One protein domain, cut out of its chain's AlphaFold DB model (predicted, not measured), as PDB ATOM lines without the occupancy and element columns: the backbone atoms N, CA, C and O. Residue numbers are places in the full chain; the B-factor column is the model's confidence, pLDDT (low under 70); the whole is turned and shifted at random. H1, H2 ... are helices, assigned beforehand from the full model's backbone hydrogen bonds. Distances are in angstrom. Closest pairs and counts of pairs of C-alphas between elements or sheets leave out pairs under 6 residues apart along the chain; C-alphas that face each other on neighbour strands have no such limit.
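Overview. This is residues 10 to 77 of the 201 residues of the protein "IPT/TIG domain-containing protein" of Candidatus Roizmanbacteria bacterium (UniProt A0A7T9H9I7). Two long, straight helices make an open V: the last residue of H1 comes near the first part of H2, and the two arms spread from there to their free ends. A short link joins them at the closed corner of the V, and the space between the arms is empty. The printed part has 68 residues with two named helices, H1 then H2, and no named strand; its class is all helix. It is extended, with a radius of gyration of the C-alphas of 18.4 A, and flat, spanning 54 by 40 by 11 A.

Along the chain. H1, residues 10 to 34, begins at C-alpha 10 (80.997, 137.419, 106.961) and is 36.0 A long from first to last C-alpha. H2, residues 42 to 76, is 50.8 A long and ends at C-alpha 76 (104.619, 108.560, 84.078).

Arrangement. H1 and H2 are close but not clearly touching; their closest C-alphas, of Ser 34 and Val 51, are 7.2 A apart. They run opposite ways at a steep tilt of 54 degrees. In H1 and H2 every O i to N i+4 pair is within hydrogen-bond range.

Size, cuts and confidence. Residues 10 to 33 and 56 to 77 stand free. The C-alphas farthest apart, of Leu 40 and Ser 77, are 54.4 A apart. The printed part has no cut, and no printed residue is under 70 in pLDDT.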
ATOM      1  N   LEU A  10      80.970 136.010 107.376       75.62
ATOM      2  CA  LEU A  10      80.997 137.419 106.961       75.62
ATOM      3  C   LEU A  10      82.417 137.982 106.717       75.62
ATOM      4  O   LEU A  10      82.608 138.673 105.712       75.62
ATOM      5  N   PRO A  11      83.426 137.709 107.572       82.75
ATOM      6  CA  PRO A  11      84.790 138.199 107.360       82.75
ATOM      7  C   PRO A  11      85.437 137.608 106.101       82.75
ATOM      8  O   PRO A  11      86.087 138.324 105.339       82.75
ATOM      9  N   TYR A  12      85.194 136.321 105.845       83.50
ATOM     10  CA  TYR A  12      85.698 135.608 104.673       83.50
ATOM     11  C   TYR A  12      85.070 136.137 103.377       83.50
ATOM     12  O   TYR A  12      85.780 136.441 102.420       83.50
ATOM     13  N   ILE A  13      83.752 136.361 103.373       84.56
ATOM     14  CA  ILE A  13      83.036 136.940 102.227       84.56
ATOM     15  C   ILE A  13      83.550 138.355 101.918       84.56
ATOM     16  O   ILE A  13      83.792 138.684 100.757       84.56
ATOM     17  N   ARG A  14      83.780 139.191 102.943       88.25
ATOM     18  CA  ARG A  14      84.363 140.535 102.758       88.25
ATOM     19  C   ARG A  14      85.775 140.474 102.180       88.25
ATOM     20  O   ARG A  14      86.117 141.291 101.324       88.25
ATOM     21  N   HIS A  15      86.584 139.515 102.625       89.25
ATOM     22  CA  HIS A  15      87.931 139.314 102.103       89.25
ATOM     23  C   HIS A  15      87.912 138.888 100.626       89.25
ATOM     24  O   HIS A  15      88.571 139.527  99.807       89.25
ATOM     25  N   ILE A  16      87.082 137.902 100.262       89.44
ATOM     26  CA  ILE A  16      86.883 137.486  98.862       89.44
ATOM     27  C   ILE A  16      86.415 138.662  98.004       89.44
ATOM     28  O   ILE A  16      86.965 138.896  96.932       89.44
ATOM     29  N   ALA A  17      85.435 139.441  98.470       92.19
ATOM     30  CA  ALA A  17      84.922 140.586  97.722       92.19
ATOM     31  C   ALA A  17      86.007 141.646  97.456       92.19
ATOM     32  O   ALA A  17      86.045 142.244  96.377       92.19
ATOM     33  N   LYS A  18      86.917 141.867  98.416       94.88
ATOM     34  CA  LYS A  18      88.069 142.765  98.244       94.88
ATOM     35  C   LYS A  18      89.043 142.232  97.191       94.88
ATOM     36  O   LYS A  18      89.440 142.997  96.313       94.88
ATOM     37  N   LEU A  19      89.390 140.946  97.255       92.69
ATOM     38  CA  LEU A  19      90.259 140.297  96.267       92.69
ATOM     39  C   LEU A  19      89.646 140.339  94.862       92.69
ATOM     40  O   LEU A  19      90.331 140.690  93.905       92.69
ATOM     41  N   LEU A  20      88.342 140.079  94.744       92.88
ATOM     42  CA  LEU A  20      87.623 140.138  93.472       92.88
ATOM     43  C   LEU A  20      87.658 141.548  92.870       92.88
ATOM     44  O   LEU A  20      87.950 141.696  91.687       92.88
ATOM     45  N   ARG A  21      87.423 142.598  93.672       95.31
ATOM     46  CA  ARG A  21      87.559 143.987  93.192       95.31
ATOM     47  C   ARG A  21      88.968 144.298  92.710       95.31
ATOM     48  O   ARG A  21      89.115 144.941  91.677       95.31
ATOM     49  N   GLN A  22      89.990 143.874  93.454       94.88
ATOM     50  CA  GLN A  22      91.381 144.084  93.051       94.88
ATOM     51  C   GLN A  22      91.671 143.384  91.723       94.88
ATOM     52  O   GLN A  22      92.204 144.010  90.810       94.88
ATOM     53  N   TYR A  23      91.248 142.129  91.584       92.19
ATOM     54  CA  TYR A  23      91.381 141.374  90.345       92.19
ATOM     55  C   TYR A  23      90.683 142.065  89.166       92.19
ATOM     56  O   TYR A  23      91.305 142.276  88.129       92.19
ATOM     57  N   LEU A  24      89.429 142.496  89.336       94.31
ATOM     58  CA  LEU A  24      88.684 143.221  88.302       94.31
ATOM     59  C   LEU A  24      89.369 144.538  87.908       94.31
ATOM     60  O   LEU A  24      89.398 144.881  86.729       94.31
ATOM     61  N   ALA A  25      89.960 145.256  88.867       93.56
ATOM     62  CA  ALA A  25      90.714 146.474  88.584       93.56
ATOM     63  C   ALA A  25      91.981 146.191  87.761       93.56
ATOM     64  O   ALA A  25      92.281 146.933  86.825       93.56
ATOM     65  N   TYR A  26      92.710 145.114  88.070       92.88
ATOM     66  CA  TYR A  26      93.853 144.680  87.262       92.88
ATOM     67  C   TYR A  26      93.430 144.232  85.865       92.88
ATOM     68  O   TYR A  26      94.069 144.619  84.890       92.88
ATOM     69  N   LEU A  27      92.330 143.485  85.758       88.56
ATOM     70  CA  LEU A  27      91.777 143.045  84.482       88.56
ATOM     71  C   LEU A  27      91.381 144.240  83.610       88.56
ATOM     72  O   LEU A  27      91.751 144.291  82.443       88.56
ATOM     73  N   TYR A  28      90.692 145.230  84.180       89.88
ATOM     74  CA  TYR A  28      90.329 146.450  83.465       89.88
ATOM     75  C   TYR A  28      91.566 147.205  82.970       89.88
ATOM     76  O   TYR A  28      91.635 147.550  81.792       89.88
ATOM     77  N   LYS A  29      92.569 147.407  83.839       90.44
ATOM     78  CA  LYS A  29      93.836 148.051  83.458       90.44
ATOM     79  C   LYS A  29      94.518 147.308  82.314       90.44
ATOM     80  O   LYS A  29      94.911 147.941  81.340       90.44
ATOM     81  N   PHE A  30      94.607 145.984  82.409       87.81
ATOM     82  CA  PHE A  30      95.186 145.140  81.371       87.81
ATOM     83  C   PHE A  30      94.441 145.281  80.041       87.81
ATOM     84  O   PHE A  30      95.060 145.598  79.034       87.81
ATOM     85  N   ILE A  31      93.110 145.146  80.042       88.00
ATOM     86  CA  ILE A  31      92.302 145.283  78.824       88.00
ATOM     87  C   ILE A  31      92.471 146.684  78.225       88.00
ATOM     88  O   ILE A  31      92.686 146.798  77.025       88.00
ATOM     89  N   SER A  32      92.427 147.740  79.041       86.31
ATOM     90  CA  SER A  32      92.590 149.122  78.567       86.31
ATOM     91  C   SER A  32      93.990 149.435  78.028       86.31
ATOM     92  O   SER A  32      94.144 150.334  77.210       86.31
ATOM     93  N   TRP A  33      95.012 148.708  78.490       87.75
ATOM     94  CA  TRP A  33      96.385 148.827  78.004       87.75
ATOM     95  C   TRP A  33      96.586 148.054  76.695       87.75
ATOM     96  O   TRP A  33      97.225 148.545  75.766       87.75
ATOM     97  N   SER A  34      96.009 146.856  76.610       84.62
ATOM     98  CA  SER A  34      96.128 145.966  75.456       84.62
ATOM     99  C   SER A  34      95.251 146.385  74.276       84.62
ATOM    100  O   SER A  34      95.664 146.236  73.126       84.62
ATOM    101  N   PHE A  35      94.052 146.900  74.550       90.06
ATOM    102  CA  PHE A  35      93.043 147.227  73.550       90.06
ATOM    103  C   PHE A  35      92.699 148.709  73.558       90.06
ATOM    104  O   PHE A  35      92.486 149.334  74.596       90.06
ATOM    105  N   GLU A  36      92.534 149.252  72.361       90.50
ATOM    106  CA  GLU A  36      91.984 150.577  72.139       90.50
ATOM    107  C   GLU A  36      90.462 150.506  72.323       90.50
ATOM    108  O   GLU A  36      89.731 150.114  71.416       90.50
ATOM    109  N   LEU A  37      89.980 150.809  73.534       84.31
ATOM    110  CA  LEU A  37      88.573 150.619  73.935       84.31
ATOM    111  C   LEU A  37      87.564 151.461  73.133       84.31
ATOM    112  O   LEU A  37      86.366 151.189  73.168       84.31
ATOM    113  N   ARG A  38      88.039 152.504  72.446       88.31
ATOM    114  CA  ARG A  38      87.247 153.384  71.579       88.31
ATOM    115  C   ARG A  38      87.988 153.570  70.251       88.31
ATOM    116  O   ARG A  38      88.636 154.599  70.080       88.31
ATOM    117  N   PRO A  39      87.954 152.578  69.346       86.56
ATOM    118  CA  PRO A  39      88.625 152.695  68.059       86.56
ATOM    119  C   PRO A  39      87.938 153.785  67.230       86.56
ATOM    120  O   PRO A  39      86.712 153.782  67.102       86.56
ATOM    121  N   LEU A  40      88.714 154.722  66.688       90.50
ATOM    122  CA  LEU A  40      88.183 155.829  65.884       90.50
ATOM    123  C   LEU A  40      88.338 155.552  64.388       90.50
ATOM    124  O   LEU A  40      87.523 156.010  63.593       90.50
ATOM    125  N   ASN A  41      89.354 154.768  64.009       92.94
ATOM    126  CA  ASN A  41      89.674 154.455  62.619       92.94
ATOM    127  C   ASN A  41      89.817 152.943  62.379       92.94
ATOM    128  O   ASN A  41      90.080 152.162  63.293       92.94
ATOM    129  N   LEU A  42      89.740 152.530  61.107       89.38
ATOM    130  CA  LEU A  42      89.941 151.136  60.673       89.38
ATOM    131  C   LEU A  42      91.272 150.532  61.160       89.38
ATOM    132  O   LEU A  42      91.328 149.343  61.461       89.38
ATOM    133  N   ARG A  43      92.334 151.339  61.280       89.69
ATOM    134  CA  ARG A  43      93.649 150.906  61.784       89.69
ATOM    135  C   ARG A  43      93.608 150.444  63.246       89.69
ATOM    136  O   ARG A  43      94.291 149.486  63.602       89.69
ATOM    137  N   ASP A  44      92.809 151.097  64.081       89.75
ATOM    138  CA  ASP A  44      92.693 150.767  65.507       89.75
ATOM    139  C   ASP A  44      91.913 149.456  65.670       89.75
ATOM    140  O   ASP A  44      92.264 148.592  66.476       89.75
ATOM    141  N   VAL A  45      90.896 149.257  64.820       89.06
ATOM    142  CA  VAL A  45      90.129 148.008  64.735       89.06
ATOM    143  C   VAL A  45      91.027 146.843  64.312       89.06
ATOM    144  O   VAL A  45      91.015 145.798  64.963       89.06
ATOM    145  N   THR A  46      91.839 147.011  63.263       89.06
ATOM    146  CA  THR A  46      92.747 145.948  62.798       89.06
ATOM    147  C   THR A  46      93.844 145.642  63.814       89.06
ATOM    148  O   THR A  46      94.154 144.470  64.033       89.06
ATOM    149  N   ARG A  47      94.382 146.658  64.506       90.75
ATOM    150  CA  ARG A  47      95.315 146.473  65.630       90.75
ATOM    151  C   ARG A  47      94.675 145.667  66.760       90.75
ATOM    152  O   ARG A  47      95.259 144.675  67.188       90.75
ATOM    153  N   ASN A  48      93.492 146.064  67.232       91.94
ATOM    154  CA  ASN A  48      92.776 145.348  68.293       91.94
ATOM    155  C   ASN A  48      92.505 143.893  67.903       91.94
ATOM    156  O   ASN A  48      92.690 142.993  68.717       91.94
ATOM    157  N   PHE A  49      92.119 143.649  66.650       92.94
ATOM    158  CA  PHE A  49      91.921 142.298  66.140       92.94
ATOM    159  C   PHE A  49      93.221 141.480  66.146       92.94
ATOM    160  O   PHE A  49      93.226 140.348  66.624       92.94
ATOM    161  N   ALA A  50      94.340 142.056  65.698       93.38
ATOM    162  CA  ALA A  50      95.643 141.394  65.740       93.38
ATOM    163  C   ALA A  50      96.084 141.068  67.180       93.38
ATOM    164  O   ALA A  50      96.569 139.969  67.445       93.38
ATOM    165  N   VAL A  51      95.862 141.990  68.123       93.19
ATOM    166  CA  VAL A  51      96.138 141.777  69.553       93.19
ATOM    167  C   VAL A  51      95.245 140.672  70.130       93.19
ATOM    168  O   VAL A  51      95.742 139.784  70.821       93.19
ATOM    169  N   ALA A  52      93.947 140.669  69.810       92.50
ATOM    170  CA  ALA A  52      93.026 139.605  70.215       92.50
ATOM    171  C   ALA A  52      93.457 138.242  69.664       92.50
ATOM    172  O   ALA A  52      93.470 137.264  70.409       92.50
ATOM    173  N   LEU A  53      93.850 138.175  68.388       96.25
ATOM    174  CA  LEU A  53      94.375 136.955  67.777       96.25
ATOM    175  C   LEU A  53      95.652 136.481  68.467       96.25
ATOM    176  O   LEU A  53      95.773 135.294  68.754       96.25
ATOM    177  N   ALA A  54      96.584 137.386  68.775       94.62
ATOM    178  CA  ALA A  54      97.813 137.042  69.484       94.62
ATOM    179  C   ALA A  54      97.517 136.445  70.868       94.62
ATOM    180  O   ALA A  54      98.034 135.378  71.199       94.62
ATOM    181  N   TYR A  55      96.630 137.070  71.651       94.06
ATOM    182  CA  TYR A  55      96.196 136.500  72.930       94.06
ATOM    183  C   TYR A  55      95.459 135.175  72.757       94.06
ATOM    184  O   TYR A  55      95.716 134.242  73.514       94.06
ATOM    185  N   GLY A  56      94.596 135.060  71.746       95.81
ATOM    186  CA  GLY A  56      93.923 133.815  71.395       95.81
ATOM    187  C   GLY A  56      94.920 132.689  71.121       95.81
ATOM    188  O   GLY A  56      94.812 131.624  71.719       95.81
ATOM    189  N   MET A  57      95.947 132.940  70.305       97.06
ATOM    190  CA  MET A  57      97.014 131.975  70.020       97.06
ATOM    191  C   MET A  57      97.805 131.589  71.274       97.06
ATOM    192  O   MET A  57      98.092 130.409  71.460       97.06
ATOM    193  N   ILE A  58      98.117 132.544  72.158       96.62
ATOM    194  CA  ILE A  58      98.791 132.258  73.434       96.62
ATOM    195  C   ILE A  58      97.914 131.362  74.314       96.62
ATOM    196  O   ILE A  58      98.390 130.351  74.822       96.62
ATOM    197  N   VAL A  59      96.630 131.695  74.477       96.50
ATOM    198  CA  VAL A  59      95.690 130.915  75.297       96.50
ATOM    199  C   VAL A  59      95.502 129.508  74.725       96.50
ATOM    200  O   VAL A  59      95.562 128.536  75.476       96.50
ATOM    201  N   VAL A  60      95.334 129.380  73.405       97.69
ATOM    202  CA  VAL A  60      95.235 128.081  72.721       97.69
ATOM    203  C   VAL A  60      96.523 127.275  72.894       97.69
ATOM    204  O   VAL A  60      96.465 126.101  73.255       97.69
ATOM    205  N   GLY A  61      97.688 127.898  72.703       97.38
ATOM    206  CA  GLY A  61      98.987 127.253  72.899       97.38
ATOM    207  C   GLY A  61      99.188 126.768  74.337       97.38
ATOM    208  O   GLY A  61      99.608 125.631  74.544       97.38
ATOM    209  N   LEU A  62      98.817 127.582  75.331       97.50
ATOM    210  CA  LEU A  62      98.849 127.198  76.745       97.50
ATOM    211  C   LEU A  62      97.903 126.032  77.038       97.50
ATOM    212  O   LEU A  62      98.308 125.082  77.701       97.50
ATOM    213  N   TYR A  63      96.670 126.072  76.530       97.06
ATOM    214  CA  TYR A  63      95.696 124.996  76.709       97.06
ATOM    215  C   TYR A  63      96.214 123.662  76.152       97.06
ATOM    216  O   TYR A  63      96.200 122.646  76.850       97.06
ATOM    217  N   ILE A  64      96.749 123.675  74.926       96.94
ATOM    218  CA  ILE A  64      97.354 122.495  74.296       96.94
ATOM    219  C   ILE A  64      98.572 122.016  75.098       96.94
ATOM    220  O   ILE A  64      98.692 120.824  75.381       96.94
ATOM    221  N   GLY A  65      99.456 122.933  75.502       96.31
ATOM    222  CA  GLY A  65     100.655 122.616  76.280       96.31
ATOM    223  C   GLY A  65     100.334 121.975  77.632       96.31
ATOM    224  O   GLY A  65     100.953 120.977  78.003       96.31
ATOM    225  N   ILE A  66      99.318 122.484  78.337       95.69
ATOM    226  CA  ILE A  66      98.820 121.893  79.584       95.69
ATOM    227  C   ILE A  66      98.268 120.490  79.324       95.69
ATOM    228  O   ILE A  66      98.612 119.568  80.060       95.69
ATOM    229  N   GLY A  67      97.468 120.299  78.270       93.25
ATOM    230  CA  GLY A  67      96.947 118.979  77.906       93.25
ATOM    231  C   GLY A  67      98.059 117.966  77.605       93.25
ATOM    232  O   GLY A  67      98.009 116.824  78.062       93.25
ATOM    233  N   PHE A  68      99.107 118.387  76.892       93.75
ATOM    234  CA  PHE A  68     100.281 117.550  76.639       93.75
ATOM    235  C   PHE A  68     101.009 117.182  77.939       93.75
ATOM    236  O   PHE A  68     101.295 116.007  78.179       93.75
ATOM    237  N   LEU A  69     101.258 118.169  78.805       91.00
ATOM    238  CA  LEU A  69     101.923 117.956  80.087       91.00
ATOM    239  C   LEU A  69     101.116 117.022  80.998       91.00
ATOM    240  O   LEU A  69     101.679 116.096  81.574       91.00
ATOM    241  N   GLN A  70      99.799 117.219  81.098       90.62
ATOM    242  CA  GLN A  70      98.914 116.350  81.874       90.62
ATOM    243  C   GLN A  70      98.978 114.905  81.375       90.62
ATOM    244  O   GLN A  70      99.179 113.994  82.176       90.62
ATOM    245  N   ASN A  71      98.888 114.687  80.060       88.62
ATOM    246  CA  ASN A  71      99.004 113.353  79.471       88.62
ATOM    247  C   ASN A  71     100.368 112.704  79.747       88.62
ATOM    248  O   ASN A  71     100.432 111.513  80.061       88.62
ATOM    249  N   TYR A  72     101.453 113.476  79.673       87.56
ATOM    250  CA  TYR A  72     102.796 112.995  79.998       87.56
ATOM    251  C   TYR A  72     102.915 112.575  81.470       87.56
ATOM    252  O   TYR A  72     103.362 111.465  81.767       87.56
ATOM    253  N   LEU A  73     102.467 113.427  82.394       87.69
ATOM    254  CA  LEU A  73     102.506 113.153  83.832       87.69
ATOM    255  C   LEU A  73     101.626 111.956  84.209       87.69
ATOM    256  O   LEU A  73     102.037 111.109  85.005       87.69
ATOM    257  N   LEU A  74     100.443 111.846  83.602       86.25
ATOM    258  CA  LEU A  74      99.568 110.691  83.767       86.25
ATOM    259  C   LEU A  74     100.255 109.415  83.285       86.25
ATOM    260  O   LEU A  74     100.240 108.426  84.009       86.25
ATOM    261  N   ARG A  75     100.925 109.425  82.128       84.00
ATOM    262  CA  ARG A  75     101.662 108.248  81.649       84.00
ATOM    263  C   ARG A  75     102.776 107.839  82.611       84.00
ATOM    264  O   ARG A  75     102.845 106.673  82.989       84.00
ATOM    265  N   GLN A  76     103.575 108.798  83.074       83.69
ATOM    266  CA  GLN A  76     104.619 108.560  84.078       83.69
ATOM    267  C   GLN A  76     104.056 107.956  85.371       83.69
ATOM    268  O   GLN A  76     104.765 107.248  86.083       83.69
ATOM    269  N   SER A  77     102.777 108.197  85.686       85.44
ATOM    270  CA  SER A  77     102.119 107.602  86.851       85.44
ATOM    271  C   SER A  77     101.952 106.079  86.779       85.44
ATOM    272  O   SER A  77     101.828 105.436  87.820       85.44
TER     273      SER A  77